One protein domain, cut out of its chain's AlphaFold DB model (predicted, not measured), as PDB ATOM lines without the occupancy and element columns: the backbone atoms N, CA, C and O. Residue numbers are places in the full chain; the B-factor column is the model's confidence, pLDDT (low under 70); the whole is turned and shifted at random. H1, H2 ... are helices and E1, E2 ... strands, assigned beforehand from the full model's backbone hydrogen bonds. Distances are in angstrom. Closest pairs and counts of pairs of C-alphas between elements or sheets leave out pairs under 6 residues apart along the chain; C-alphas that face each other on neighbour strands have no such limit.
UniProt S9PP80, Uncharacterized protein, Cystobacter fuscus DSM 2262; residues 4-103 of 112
ATOM      1  N   SER A   4      21.220  -3.277 -41.996       72.56
ATOM      2  CA  SER A   4      22.584  -2.774 -41.831       72.56
ATOM      3  C   SER A   4      22.675  -1.250 -41.916       72.56
ATOM      4  O   SER A   4      23.480  -0.659 -41.211       72.56
ATOM      5  N   GLU A   5      21.818  -0.611 -42.716       79.62
ATOM      6  CA  GLU A   5      21.762   0.845 -42.866       79.62
ATOM      7  C   GLU A   5      21.151   1.547 -41.642       79.62
ATOM      8  O   GLU A   5      21.085   2.770 -41.622       79.62
ATOM      9  N   GLN A   6      20.687   0.815 -40.623       79.88
ATOM     10  CA  GLN A   6      20.214   1.397 -39.363       79.88
ATOM     11  C   GLN A   6      21.284   1.427 -38.266       79.88
ATOM     12  O   GLN A   6      21.129   2.184 -37.308       79.88
ATOM     13  N   PHE A   7      22.345   0.620 -38.363       82.00
ATOM     14  CA  PHE A   7      23.388   0.598 -37.337       82.00
ATOM     15  C   PHE A   7      24.289   1.820 -37.462       82.00
ATOM     16  O   PHE A   7      24.766   2.145 -38.545       82.00
ATOM     17  N   ARG A   8      24.526   2.493 -36.339       81.38
ATOM     18  CA  ARG A   8      25.501   3.576 -36.246       81.38
ATOM     19  C   ARG A   8      26.865   2.992 -35.897       81.38
ATOM     20  O   ARG A   8      26.972   2.305 -34.881       81.38
ATOM     21  N   HIS A   9      27.903   3.301 -36.672       75.31
ATOM     22  CA  HIS A   9      29.260   2.889 -36.324       75.31
ATOM     23  C   HIS A   9      29.968   3.932 -35.434       75.31
ATOM     24  O   HIS A   9      29.706   5.136 -35.539       75.31
ATOM     25  N   PRO A  10      30.868   3.502 -34.526       64.88
ATOM     26  CA  PRO A  10      31.618   4.415 -33.675       64.88
ATOM     27  C   PRO A  10      32.503   5.335 -34.519       64.88
ATOM     28  O   PRO A  10      33.259   4.863 -35.366       64.88
ATOM     29  N   GLY A  11      32.435   6.642 -34.260       63.44
ATOM     30  CA  GLY A  11      33.218   7.652 -34.981       63.44
ATOM     31  C   GLY A  11      32.524   8.260 -36.201       63.44
ATOM     32  O   GLY A  11      33.070   9.193 -36.783       63.44
ATOM     33  N   GLU A  12      31.324   7.797 -36.560       63.56
ATOM     34  CA  GLU A  12      30.497   8.445 -37.580       63.56
ATOM     35  C   GLU A  12      29.694   9.621 -36.993       63.56
ATOM     36  O   GLU A  12      29.249   9.597 -35.827       63.56
ATOM     37  N   ASP A  13      29.480  10.641 -37.835       61.38
ATOM     38  CA  ASP A  13      28.507  11.717 -37.615       61.38
ATOM     39  C   ASP A  13      27.129  11.145 -37.226       61.38
ATOM     40  O   ASP A  13      26.896   9.943 -37.377       61.38
ATOM     41  N   PRO A  14      26.194  11.955 -36.685       63.66
ATOM     42  CA  PRO A  14      24.836  11.500 -36.405       63.66
ATOM     43  C   PRO A  14      24.209  10.839 -37.642       63.66
ATOM     44  O   PRO A  14      23.695  11.506 -38.538       63.66
ATOM     45  N   HIS A  15      24.284   9.509 -37.689       70.31
ATOM     46  CA  HIS A  15      23.761   8.710 -38.782       70.31
ATOM     47  C   HIS A  15      22.245   8.777 -38.713       70.31
ATOM     48  O   HIS A  15      21.659   8.346 -37.716       70.31
ATOM     49  N   VAL A  16      21.626   9.349 -39.745       78.12
ATOM     50  CA  VAL A  16      20.174   9.375 -39.913       78.12
ATOM     51  C   VAL A  16      19.831   8.291 -40.925       78.12
ATOM     52  O   VAL A  16      20.048   8.495 -42.123       78.12
ATOM     53  N   PRO A  17      19.304   7.136 -40.480       82.62
ATOM     54  CA  PRO A  17      18.924   6.089 -41.397       82.62
ATOM     55  C   PRO A  17      17.875   6.603 -42.388       82.62
ATOM     56  O   PRO A  17      16.979   7.382 -42.029       82.62
ATOM     57  N   PRO A  18      17.947   6.157 -43.646       83.06
ATOM     58  CA  PRO A  18      16.963   6.513 -44.653       83.06
ATOM     59  C   PRO A  18      15.536   6.116 -44.224       83.06
ATOM     60  O   PRO A  18      15.316   5.263 -43.363       83.06
ATOM     61  N   LYS A  19      14.536   6.763 -44.837       86.25
ATOM     62  CA  LYS A  19      13.095   6.560 -44.568       86.25
ATOM     63  C   LYS A  19      12.638   6.917 -43.143       86.25
ATOM     64  O   LYS A  19      11.491   6.633 -42.793       86.25
ATOM     65  N   GLY A  20      13.466   7.600 -42.349       87.12
ATOM     66  CA  GLY A  20      13.120   8.029 -40.989       87.12
ATOM     67  C   GLY A  20      13.015   6.861 -40.009       87.12
ATOM     68  O   GLY A  20      12.207   6.911 -39.084       87.12
ATOM     69  N   LEU A  21      13.758   5.784 -40.267       91.31
ATOM     70  CA  LEU A  21      13.945   4.696 -39.315       91.31
ATOM     71  C   LEU A  21      14.928   5.126 -38.221       91.31
ATOM     72  O   LEU A  21      15.778   5.983 -38.463       91.31
ATOM     73  N   PRO A  22      14.829   4.554 -37.014       90.44
ATOM     74  CA  PRO A  22      15.702   4.967 -35.934       90.44
ATOM     75  C   PRO A  22      17.105   4.379 -36.104       90.44
ATOM     76  O   PRO A  22      17.264   3.246 -36.575       90.44
ATOM     77  N   SER A  23      18.109   5.138 -35.666       90.44
ATOM     78  CA  SER A  23      19.488   4.663 -35.545       90.44
ATOM     79  C   SER A  23      19.588   3.657 -34.398       90.44
ATOM     80  O   SER A  23      19.041   3.877 -33.315       90.44
ATOM     81  N   LEU A  24      20.290   2.554 -34.633       91.12
ATOM     82  CA  LEU A  24      20.482   1.460 -33.686       91.12
ATOM     83  C   LEU A  24      21.955   1.393 -33.277       91.12
ATOM     84  O   LEU A  24      22.846   1.667 -34.086       91.12
ATOM     85  N   LYS A  25      22.215   1.008 -32.028       89.50
ATOM     86  CA  LYS A  25      23.562   0.649 -31.576       89.50
ATOM     87  C   LYS A  25      23.977  -0.687 -32.173       89.50
ATOM     88  O   LYS A  25      23.128  -1.509 -32.530       89.50
ATOM     89  N   LEU A  26      25.279  -0.929 -32.234       88.44
ATOM     90  CA  LEU A  26      25.776  -2.224 -32.671       88.44
ATOM     91  C   LEU A  26      25.431  -3.303 -31.631       88.44
ATOM     92  O   LEU A  26      25.414  -3.019 -30.433       88.44
ATOM     93  N   PRO A  27      25.191  -4.556 -32.058       86.06
ATOM     94  CA  PRO A  27      24.868  -5.672 -31.167       86.06
ATOM     95  C   PRO A  27      25.747  -5.809 -29.914       86.06
ATOM     96  O   PRO A  27      25.243  -6.092 -28.833       86.06
ATOM     97  N   TRP A  28      27.058  -5.591 -30.043       84.75
ATOM     98  CA  TRP A  28      28.026  -5.713 -28.943       84.75
ATOM     99  C   TRP A  28      28.082  -4.493 -28.014       84.75
ATOM    100  O   TRP A  28      28.793  -4.522 -27.014       84.75
ATOM    101  N   GLU A  29      27.351  -3.425 -28.329       86.06
ATOM    102  CA  GLU A  29      27.218  -2.225 -27.493       86.06
ATOM    103  C   GLU A  29      25.931  -2.240 -26.655       86.06
ATOM    104  O   GLU A  29      25.647  -1.288 -25.919       86.06
ATOM    105  N   LEU A  30      25.111  -3.287 -26.791       84.94
ATOM    106  CA  LEU A  30      23.855  -3.398 -26.067       84.94
ATOM    107  C   LEU A  30      24.097  -3.746 -24.594       84.94
ATOM    108  O   LEU A  30      24.921  -4.605 -24.288       84.94
ATOM    109  N   PRO A  31      23.353  -3.111 -23.670       78.75
ATOM    110  CA  PRO A  31      23.572  -3.276 -22.235       78.75
ATOM    111  C   PRO A  31      23.151  -4.657 -21.718       78.75
ATOM    112  O   PRO A  31      23.563  -5.051 -20.630       78.75
ATOM    113  N   ALA A  32      22.306  -5.366 -22.471       87.00
ATOM    114  CA  ALA A  32      21.729  -6.637 -22.070       87.00
ATOM    115  C   ALA A  32      21.476  -7.527 -23.303       87.00
ATOM    116  O   ALA A  32      20.893  -7.045 -24.281       87.00
ATOM    117  N   PRO A  33      21.878  -8.813 -23.271       87.69
ATOM    118  CA  PRO A  33      21.685  -9.744 -24.386       87.69
ATOM    119  C   PRO A  33      20.209 -10.076 -24.653       87.69
ATOM    120  O   PRO A  33      19.869 -10.595 -25.714       87.69
ATOM    121  N   GLU A  34      19.315  -9.790 -23.707       92.81
ATOM    122  CA  GLU A  34      17.879 -10.001 -23.855       92.81
ATOM    123  C   GLU A  34      17.229  -8.973 -24.790       92.81
ATOM    124  O   GLU A  34      16.160  -9.256 -25.335       92.81
ATOM    125  N   ILE A  35      17.854  -7.809 -24.998       93.12
ATOM    126  CA  ILE A  35      17.317  -6.735 -25.838       93.12
ATOM    127  C   ILE A  35      17.503  -7.092 -27.318       93.12
ATOM    128  O   ILE A  35      18.637  -7.248 -27.774       93.12
ATOM    129  N   PRO A  36      16.419  -7.183 -28.115       94.94
ATOM    130  CA  PRO A  36      16.537  -7.418 -29.548       94.94
ATOM    131  C   PRO A  36      17.378  -6.337 -30.236       94.94
ATOM    132  O   PRO A  36      17.238  -5.147 -29.953       94.94
ATOM    133  N   HIS A  37      18.232  -6.743 -31.174       93.44
ATOM    134  CA  HIS A  37      19.155  -5.828 -31.855       93.44
ATOM    135  C   HIS A  37      18.452  -4.935 -32.885       93.44
ATOM    136  O   HIS A  37      18.879  -3.816 -33.141       93.44
ATOM    137  N   TYR A  38      17.389  -5.443 -33.503       94.12
ATOM    138  CA  TYR A  38      16.607  -4.765 -34.530       94.12
ATOM    139  C   TYR A  38      15.239  -5.439 -34.673       94.12
ATOM    140  O   TYR A  38      14.998  -6.494 -34.082       94.12
ATOM    141  N   LEU A  39      14.359  -4.832 -35.470       95.56
ATOM    142  CA  LEU A  39      13.105  -5.435 -35.903       95.56
ATOM    143  C   LEU A  39      13.208  -5.838 -37.373       95.56
ATOM    144  O   LEU A  39      13.683  -5.070 -38.206       95.56
ATOM    145  N   GLY A  40      12.760  -7.048 -37.683       93.50
ATOM    146  CA  GLY A  40      12.576  -7.533 -39.046       93.50
ATOM    147  C   GLY A  40      11.106  -7.799 -39.351       93.50
ATOM    148  O   GLY A  40      10.227  -7.533 -38.533       93.50
ATOM    149  N   TRP A  41      10.840  -8.384 -40.520       95.06
ATOM    150  CA  TRP A  41       9.502  -8.877 -40.862       95.06
ATOM    151  C   TRP A  41       8.976  -9.877 -39.824       95.06
ATOM    152  O   TRP A  41       7.862  -9.737 -39.319       95.06
ATOM    153  N   LEU A  42       9.815 -10.866 -39.500       96.56
ATOM    154  CA  LEU A  42       9.556 -11.900 -38.513       96.56
ATOM    155  C   LEU A  42      10.558 -11.756 -37.374       96.56
ATOM    156  O   LEU A  42      11.766 -11.712 -37.603       96.56
ATOM    157  N   ASN A  43      10.052 -11.713 -36.149       96.62
ATOM    158  CA  ASN A  43      10.849 -11.496 -34.954       96.62
ATOM    159  C   ASN A  43      10.670 -12.677 -34.014       96.62
ATOM    160  O   ASN A  43       9.545 -13.036 -33.671       96.62
ATOM    161  N   TYR A  44      11.781 -13.272 -33.589       96.88
ATOM    162  CA  TYR A  44      11.774 -14.225 -32.490       96.88
ATOM    163  C   TYR A  44      12.221 -13.521 -31.214       96.88
ATOM    164  O   TYR A  44      13.333 -12.997 -31.142       96.88
ATOM    165  N   TRP A  45      11.369 -13.554 -30.198       97.19
ATOM    166  CA  TRP A  45      11.680 -13.057 -28.867       97.19
ATOM    167  C   TRP A  45      11.634 -14.215 -27.886       97.19
ATOM    168  O   TRP A  45      10.606 -14.872 -27.715       97.19
ATOM    169  N   SER A  46      12.755 -14.467 -27.215       97.00
ATOM    170  CA  SER A  46      12.766 -15.384 -26.078       97.00
ATOM    171  C   SER A  46      11.813 -14.887 -24.982       97.00
ATOM    172  O   SER A  46      11.419 -13.719 -24.973       97.00
ATOM    173  N   ALA A  47      11.464 -15.744 -24.019       97.44
ATOM    174  CA  ALA A  47      10.671 -15.308 -22.866       97.44
ATOM    175  C   ALA A  47      11.338 -14.132 -22.119       97.44
ATOM    176  O   ALA A  47      10.653 -13.211 -21.674       97.44
ATOM    177  N   ALA A  48      12.673 -14.138 -22.029       96.62
ATOM    178  CA  ALA A  48      13.447 -13.066 -21.413       96.62
ATOM    179  C   ALA A  48      13.406 -11.778 -22.249       96.62
ATOM    180  O   ALA A  48      13.154 -10.710 -21.700       96.62
ATOM    181  N   SER A  49      13.550 -11.883 -23.573       96.38
ATOM    182  CA  SER A  49      13.466 -10.739 -24.487       96.38
ATOM    183  C   SER A  49      12.087 -10.094 -24.478       96.38
ATOM    184  O   SER A  49      11.983  -8.878 -24.370       96.38
ATOM    185  N   ALA A  50      11.027 -10.904 -24.536       96.62
ATOM    186  CA  ALA A  50       9.650 -10.422 -24.479       96.62
ATOM    187  C   ALA A  50       9.380  -9.682 -23.161       96.62
ATOM    188  O   ALA A  50       8.821  -8.589 -23.169       96.62
ATOM    189  N   ARG A  51       9.867 -10.220 -22.035       95.69
ATOM    190  CA  ARG A  51       9.805  -9.536 -20.739       95.69
ATOM    191  C   ARG A  51      10.586  -8.222 -20.741       95.69
ATOM    192  O   ARG A  51      10.068  -7.240 -20.221       95.69
ATOM    193  N   ALA A  52      11.798  -8.210 -21.295       94.19
ATOM    194  CA  ALA A  52      12.662  -7.034 -21.314       94.19
ATOM    195  C   ALA A  52      12.022  -5.866 -22.074       94.19
ATOM    196  O   ALA A  52      12.016  -4.760 -21.563       94.19
ATOM    197  N   ILE A  53      11.392  -6.127 -23.225       93.94
ATOM    198  CA  ILE A  53      10.720  -5.092 -24.035       93.94
ATOM    199  C   ILE A  53       9.256  -4.834 -23.623       93.94
ATOM    200  O   ILE A  53       8.540  -4.085 -24.292       93.94
ATOM    201  N   GLY A  54       8.772  -5.487 -22.561       95.06
ATOM    202  CA  GLY A  54       7.398  -5.343 -22.074       95.06
ATOM    203  C   GLY A  54       6.324  -5.861 -23.041       95.06
ATOM    204  O   GLY A  54       5.288  -5.215 -23.194       95.06
ATOM    205  N   PHE A  55       6.570  -6.990 -23.713       96.94
ATOM    206  CA  PHE A  55       5.618  -7.676 -24.590       96.94
ATOM    207  C   PHE A  55       5.135  -9.009 -23.975       96.94
ATOM    208  O   PHE A  55       5.959  -9.803 -23.508       96.94
ATOM    209  N   PRO A  56       3.832  -9.336 -24.043       96.50
ATOM    210  CA  PRO A  56       2.747  -8.504 -24.557       96.50
ATOM    211  C   PRO A  56       2.133  -7.588 -23.486       96.50
ATOM    212  O   PRO A  56       1.975  -7.975 -22.330       96.50
ATOM    213  N   ASP A  57       1.694  -6.412 -23.914       95.69
ATOM    214  CA  ASP A  57       0.748  -5.536 -23.228       95.69
ATOM    215  C   ASP A  57      -0.614  -5.640 -23.942       95.69
ATOM    216  O   ASP A  57      -0.765  -5.120 -25.052       95.69
ATOM    217  N   PRO A  58      -1.632  -6.290 -23.344       90.81
ATOM    218  CA  PRO A  58      -2.936  -6.483 -23.980       90.81
ATOM    219  C   PRO A  58      -3.639  -5.190 -24.414       90.81
ATOM    220  O   PRO A  58      -4.436  -5.225 -25.350       90.81
ATOM    221  N   ALA A  59      -3.359  -4.057 -23.761       93.38
ATOM    222  CA  ALA A  59      -3.976  -2.776 -24.092       93.38
ATOM    223  C   ALA A  59      -3.323  -2.099 -25.307       93.38
ATOM    224  O   ALA A  59      -3.953  -1.265 -25.956       93.38
ATOM    225  N   ARG A  60      -2.067  -2.443 -25.620       93.44
ATOM    226  CA  ARG A  60      -1.260  -1.773 -26.656       93.44
ATOM    227  C   ARG A  60      -0.911  -2.677 -27.833       93.44
ATOM    228  O   ARG A  60      -0.691  -2.179 -28.933       93.44
ATOM    229  N   ASP A  61      -0.911  -3.989 -27.620       95.88
ATOM    230  CA  ASP A  61      -0.325  -4.960 -28.543       95.88
ATOM    231  C   ASP A  61      -1.368  -5.837 -29.240       95.88
ATOM    232  O   ASP A  61      -1.005  -6.843 -29.834       95.88
ATOM    233  N   ALA A  62      -2.657  -5.477 -29.211       94.00
ATOM    234  CA  ALA A  62      -3.729  -6.287 -29.803       94.00
ATOM    235  C   ALA A  62      -3.462  -6.666 -31.276       94.00
ATOM    236  O   ALA A  62      -3.653  -7.817 -31.668       94.00
ATOM    237  N   VAL A  63      -2.956  -5.717 -32.072       91.44
ATOM    238  CA  VAL A  63      -2.586  -5.954 -33.478       91.44
ATOM    239  C   VAL A  63      -1.413  -6.932 -33.576       91.44
ATOM    240  O   VAL A  63      -1.530  -7.953 -34.248       91.44
ATOM    241  N   LEU A  64      -0.321  -6.687 -32.844       94.44
ATOM    242  CA  LEU A  64       0.851  -7.569 -32.839       94.44
ATOM    243  C   LEU A  64       0.513  -8.975 -32.324       94.44
ATOM    244  O   LEU A  64       0.995  -9.959 -32.871       94.44
ATOM    245  N   LEU A  65      -0.350  -9.081 -31.311       95.81
ATOM    246  CA  LEU A  65      -0.828 -10.343 -30.748       95.81
ATOM    247  C   LEU A  65      -1.623 -11.167 -31.762       95.81
ATOM    248  O   LEU A  65      -1.499 -12.389 -31.763       95.81
ATOM    249  N   SER A  66      -2.396 -10.526 -32.645       94.50
ATOM    250  CA  SER A  66      -3.114 -11.227 -33.720       94.50
ATOM    251  C   SER A  66      -2.173 -11.888 -34.737       94.50
ATOM    252  O   SER A  66      -2.542 -12.870 -35.375       94.50
ATOM    253  N   GLN A  67      -0.939 -11.386 -34.833       94.44
ATOM    254  CA  GLN A  67       0.120 -11.859 -35.727       94.44
ATOM    255  C   GLN A  67       1.256 -12.563 -34.964       94.44
ATOM    256  O   GLN A  67       2.343 -12.788 -35.507       94.44
ATOM    257  N   ALA A  68       1.024 -12.909 -33.692       96.19
ATOM    258  CA  ALA A  68       2.010 -13.532 -32.827       96.19
ATOM    259  C   ALA A  68       1.633 -14.972 -32.479       96.19
ATOM    260  O   ALA A  68       0.480 -15.315 -32.220       96.19
ATOM    261  N   ARG A  69       2.649 -15.828 -32.382       97.31
ATOM    262  CA  ARG A  69       2.521 -17.199 -31.894       97.31
ATOM    263  C   ARG A  69       3.439 -17.414 -30.703       97.31
ATOM    264  O   ARG A  69       4.646 -17.190 -30.793       97.31
ATOM    265  N   ARG A  70       2.881 -17.930 -29.606       97.50
ATOM    266  CA  ARG A  70       3.665 -18.357 -28.445       97.50
ATOM    267  C   ARG A  70       4.378 -19.680 -28.735       97.50
ATOM    268  O   ARG A  70       3.784 -20.606 -29.290       97.50
ATOM    269  N   THR A  71       5.650 -19.774 -28.368       97.06
ATOM    270  CA  THR A  71       6.468 -20.981 -28.534       97.06
ATOM    271  C   THR A  71       6.344 -21.886 -27.306       97.06
ATOM    272  O   THR A  71       5.950 -21.442 -26.227       97.06
ATOM    273  N   ALA A  72       6.727 -23.162 -27.437       96.50
ATOM    274  CA  ALA A  72       6.734 -24.100 -26.308       96.50
ATOM    275  C   ALA A  72       7.688 -23.668 -25.174       96.50
ATOM    276  O   ALA A  72       7.418 -23.927 -24.007       96.50
ATOM    277  N   SER A  73       8.770 -22.955 -25.509       94.69
ATOM    278  CA  SER A  73       9.721 -22.372 -24.554       94.69
ATOM    279  C   SER A  73       9.226 -21.074 -23.897       94.69
ATOM    280  O   SER A  73       9.964 -20.447 -23.142       94.69
ATOM    281  N   GLY A  74       7.992 -20.645 -24.183       94.94
ATOM    282  CA  GLY A  74       7.397 -19.432 -23.624       94.94
ATOM    283  C   GLY A  74       7.818 -18.131 -24.312       94.94
ATOM    284  O   GLY A  74       7.423 -17.066 -23.845       94.94
ATOM    285  N   GLY A  75       8.584 -18.212 -25.401       97.31
ATOM    286  CA  GLY A  75       8.889 -17.083 -26.278       97.31
ATOM    287  C   GLY A  75       7.770 -16.789 -27.277       97.31
ATOM    288  O   GLY A  75       6.691 -17.387 -27.238       97.31
ATOM    289  N   TRP A  76       8.053 -15.875 -28.196       98.25
ATOM    290  CA  TRP A  76       7.124 -15.378 -29.199       98.25
ATOM    291  C   TRP A  76       7.777 -15.333 -30.572       98.25
ATOM    292  O   TRP A  76       8.925 -14.922 -30.720       98.25
ATOM    293  N   VAL A  77       7.015 -15.736 -31.578       97.81
ATOM    294  CA  VAL A  77       7.280 -15.420 -32.979       97.81
ATOM    295  C   VAL A  77       6.256 -14.369 -33.381       97.81
ATOM    296  O   VAL A  77       5.062 -14.638 -33.272       97.81
ATOM    297  N   VAL A  78       6.707 -13.188 -33.796       97.75
ATOM    298  CA  VAL A  78       5.847 -12.038 -34.111       97.75
ATOM    299  C   VAL A  78       6.113 -11.570 -35.530       97.75
ATOM    300  O   VAL A  78       7.254 -11.270 -35.891       97.75
ATOM    301  N   GLN A  79       5.055 -11.508 -36.327       97.12
ATOM    302  CA  GLN A  79       5.085 -10.997 -37.687       97.12
ATOM    303  C   GLN A  79       4.575  -9.545 -37.695       97.12
ATOM    304  O   GLN A  79       3.518  -9.273 -37.137       97.12
ATOM    305  N   LEU A  80       5.320  -8.609 -38.295       95.12
ATOM    306  CA  LEU A  80       4.913  -7.190 -38.339       95.12
ATOM    307  C   LEU A  80       3.860  -6.891 -39.413       95.12
ATOM    308  O   LEU A  80       3.075  -5.957 -39.271       95.12
ATOM    309  N   THR A  81       3.878  -7.653 -40.505       94.12
ATOM    310  CA  THR A  81       3.018  -7.480 -41.683       94.12
ATOM    311  C   THR A  81       2.661  -8.848 -42.246       94.12
ATOM    312  O   THR A  81       3.486  -9.756 -42.231       94.12
ATOM    313  N   ASP A  82       1.453  -9.015 -42.769       92.00
ATOM    314  CA  ASP A  82       0.978 -10.270 -43.369       92.00
ATOM    315  C   ASP A  82       1.830 -10.740 -44.565       92.00
ATOM    316  O   ASP A  82       2.080 -11.938 -44.715       92.00
ATOM    317  N   ALA A  83       2.351  -9.805 -45.361       94.19
ATOM    318  CA  ALA A  83       3.322 -10.045 -46.429       94.19
ATOM    319  C   ALA A  83       4.769  -9.741 -45.987       94.19
ATOM    320  O   ALA A  83       4.961  -8.987 -45.029       94.19
ATOM    321  N   PRO A  84       5.802 -10.276 -46.677       94.69
ATOM    322  CA  PRO A  84       7.196  -9.905 -46.439       94.69
ATOM    323  C   PRO A  84       7.400  -8.390 -46.380       94.69
ATOM    324  O   PRO A  84       6.865  -7.646 -47.203       94.69
ATOM    325  N   LEU A  85       8.175  -7.947 -45.388       93.38
ATOM    326  CA  LEU A  85       8.431  -6.530 -45.154       93.38
ATOM    327  C   LEU A  85       9.055  -5.882 -46.398       93.38
ATOM    328  O   LEU A  85      10.091  -6.324 -46.891       93.38
ATOM    329  N   ASP A  86       8.426  -4.803 -46.852       93.38
ATOM    330  CA  ASP A  86       8.807  -4.039 -48.037       93.38
ATOM    331  C   ASP A  86       8.906  -2.576 -47.619       93.38
ATOM    332  O   ASP A  86       7.907  -1.945 -47.290       93.38
ATOM    333  N   LEU A  87      10.122  -2.037 -47.589       90.69
ATOM    334  CA  LEU A  87      10.362  -0.679 -47.105       90.69
ATOM    335  C   LEU A  87       9.961   0.395 -48.127       90.69
ATOM    336  O   LEU A  87       9.961   1.581 -47.790       90.69
ATOM    337  N   ASP A  88       9.634   0.019 -49.363       92.06
ATOM    338  CA  ASP A  88       9.067   0.918 -50.369       92.06
ATOM    339  C   ASP A  88       7.537   0.999 -50.274       92.06
ATOM    340  O   ASP A  88       6.954   1.991 -50.712       92.06
ATOM    341  N   ASN A  89       6.893   0.043 -49.594       94.25
ATOM    342  CA  ASN A  89       5.484   0.119 -49.233       94.25
ATOM    343  C   ASN A  89       5.286   1.004 -47.977       94.25
ATOM    344  O   ASN A  89       5.744   0.646 -46.884       94.25
ATOM    345  N   PRO A  90       4.557   2.137 -48.070       94.88
ATOM    346  CA  PRO A  90       4.354   3.042 -46.939       94.88
ATOM    347  C   PRO A  90       3.684   2.392 -45.723       94.88
ATOM    348  O   PRO A  90       4.019   2.744 -44.596       94.88
ATOM    349  N   ALA A  91       2.776   1.433 -45.927       95.31
ATOM    350  CA  ALA A  91       2.088   0.749 -44.831       95.31
ATOM    351  C   ALA A  91       3.038  -0.166 -44.043       95.31
ATOM    352  O   ALA A  91       2.979  -0.228 -42.818       95.31
ATOM    353  N   HIS A  92       3.954  -0.837 -44.742       95.56
ATOM    354  CA  HIS A  92       4.974  -1.688 -44.129       95.56
ATOM    355  C   HIS A  92       6.001  -0.847 -43.361       95.56
ATOM    356  O   HIS A  92       6.387  -1.192 -42.242       95.56
ATOM    357  N   LEU A  93       6.408   0.292 -43.930       95.12
ATOM    358  CA  LEU A  93       7.284   1.244 -43.254       95.12
ATOM    359  C   LEU A  93       6.629   1.827 -41.991       95.12
ATOM    360  O   LEU A  93       7.294   1.932 -40.961       95.12
ATOM    361  N   ASP A  94       5.345   2.191 -42.052       95.12
ATOM    362  CA  ASP A  94       4.594   2.695 -40.895       95.12
ATOM    363  C   ASP A  94       4.477   1.631 -39.793       95.12
ATOM    364  O   ASP A  94       4.759   1.918 -38.630       95.12
ATOM    365  N   ALA A  95       4.170   0.380 -40.152       95.25
ATOM    366  CA  ALA A  95       4.126  -0.733 -39.203       95.25
ATOM    367  C   ALA A  95       5.473  -0.935 -38.487       95.25
ATOM    368  O   ALA A  95       5.513  -1.076 -37.261       95.25
ATOM    369  N   LEU A  96       6.585  -0.878 -39.228       95.44
ATOM    370  CA  LEU A  96       7.926  -0.976 -38.652       95.44
ATOM    371  C   LEU A  96       8.232   0.191 -37.702       95.44
ATOM    372  O   LEU A  96       8.750  -0.027 -36.606       95.44
ATOM    373  N   LYS A  97       7.890   1.427 -38.085       94.81
ATOM    374  CA  LYS A  97       8.088   2.619 -37.243       94.81
ATOM    375  C   LYS A  97       7.284   2.548 -35.953       94.81
ATOM    376  O   LYS A  97       7.861   2.708 -34.881       94.81
ATOM    377  N   ARG A  98       5.995   2.210 -36.034       94.88
ATOM    378  CA  ARG A  98       5.133   2.021 -34.857       94.88
ATOM    379  C   ARG A  98       5.663   0.939 -33.925       94.88
ATOM    380  O   ARG A  98       5.602   1.093 -32.709       94.88
ATOM    381  N   ALA A  99       6.213  -0.146 -34.470       95.75
ATOM    382  CA  ALA A  99       6.830  -1.187 -33.657       95.75
ATOM    383  C   ALA A  99       8.089  -0.667 -32.936       95.75
ATOM    384  O   ALA A  99       8.268  -0.913 -31.742       95.75
ATOM    385  N   TYR A 100       8.925   0.126 -33.609       95.31
ATOM    386  CA  TYR A 100      10.057   0.797 -32.967       95.31
ATOM    387  C   TYR A 100       9.633   1.836 -31.915       95.31
ATOM    388  O   TYR A 100      10.321   1.978 -30.903       95.31
ATOM    389  N   GLU A 101       8.529   2.552 -32.109       94.19
ATOM    390  CA  GLU A 101       7.958   3.464 -31.107       94.19
ATOM    391  C   GLU A 101       7.397   2.701 -29.900       94.19
ATOM    392  O   GLU A 101       7.567   3.120 -28.755       94.19
ATOM    393  N   ARG A 102       6.764   1.547 -30.137       95.06
ATOM    394  CA  ARG A 102       6.212   0.687 -29.085       95.06
ATOM    395  C   ARG A 102       7.297   0.055 -28.212       95.06
ATOM    396  O   ARG A 102       7.074  -0.104 -27.010       95.06
ATOM    397  N   PHE A 103       8.438  -0.302 -28.796       94.81
ATOM    398  CA  PHE A 103       9.546  -0.967 -28.104       94.81
ATOM    399  C   PHE A 103      10.809  -0.104 -28.148       94.81
ATOM    400  O   PHE A 103      11.752  -0.433 -28.875       94.81
TER     401      PHE A 103
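This is residues 4 to 103 of the 112 residues of an uncharacterized protein of Cystobacter fuscus DSM 2262 (UniProt S9PP80). With little regular structure, a long stretch without named elements, residues 4 to 41, leads into a small antiparallel sheet, E1 E3 E2, which H1 and H2 graze; H3 is off the sheet. The 100 printed residues include, in order, E1 H1 H2 E2 E3 H3; the class is mixed, with 35 residues in named elements. It is compact, radius of gyration of the C-alphas 14.1 A, spanning 42 by 32 by 22 A.

E1, residues 42 to 45, starts at C-alpha 42 (9.556, -11.900, -38.513), 9.9 A long. H1 is 47 to 52, 8.7 A; H2 62 to 66, 6.3 A; E2 68 to 70, 6.7 A; E3 76 to 79, 9.8 A. H3, 90 to 102, 18.1 A, ends at C-alpha 102 (6.212, 0.687, -29.085).

E1 and E3 are antiparallel at 160 degrees; N 43 and O 78, 2.8 A, are within hydrogen-bond range. E2 and E3 form a hairpin, antiparallel at 164 degrees; N 69 and O 77, 2.8 A, are within range. E1, H1 H2, E2 make a split strand-helix-strand unit, E3 between its strands, crossover right-handed. H1 and H2 only graze the sheet; their closest C-alphas to E3 are Ala 47 and Trp 76, 7.3 A, and Leu 64 and Val 78, 6.8 A. H3 is not on it. In H1, H2 and H3 every O i to N i+4 pair is within range.

The farthest C-alphas, Asp 13 and Ala 72, are 43.4 A apart. The printed part has no cut and no long link. Residues 10 to 14 have pLDDT under 70.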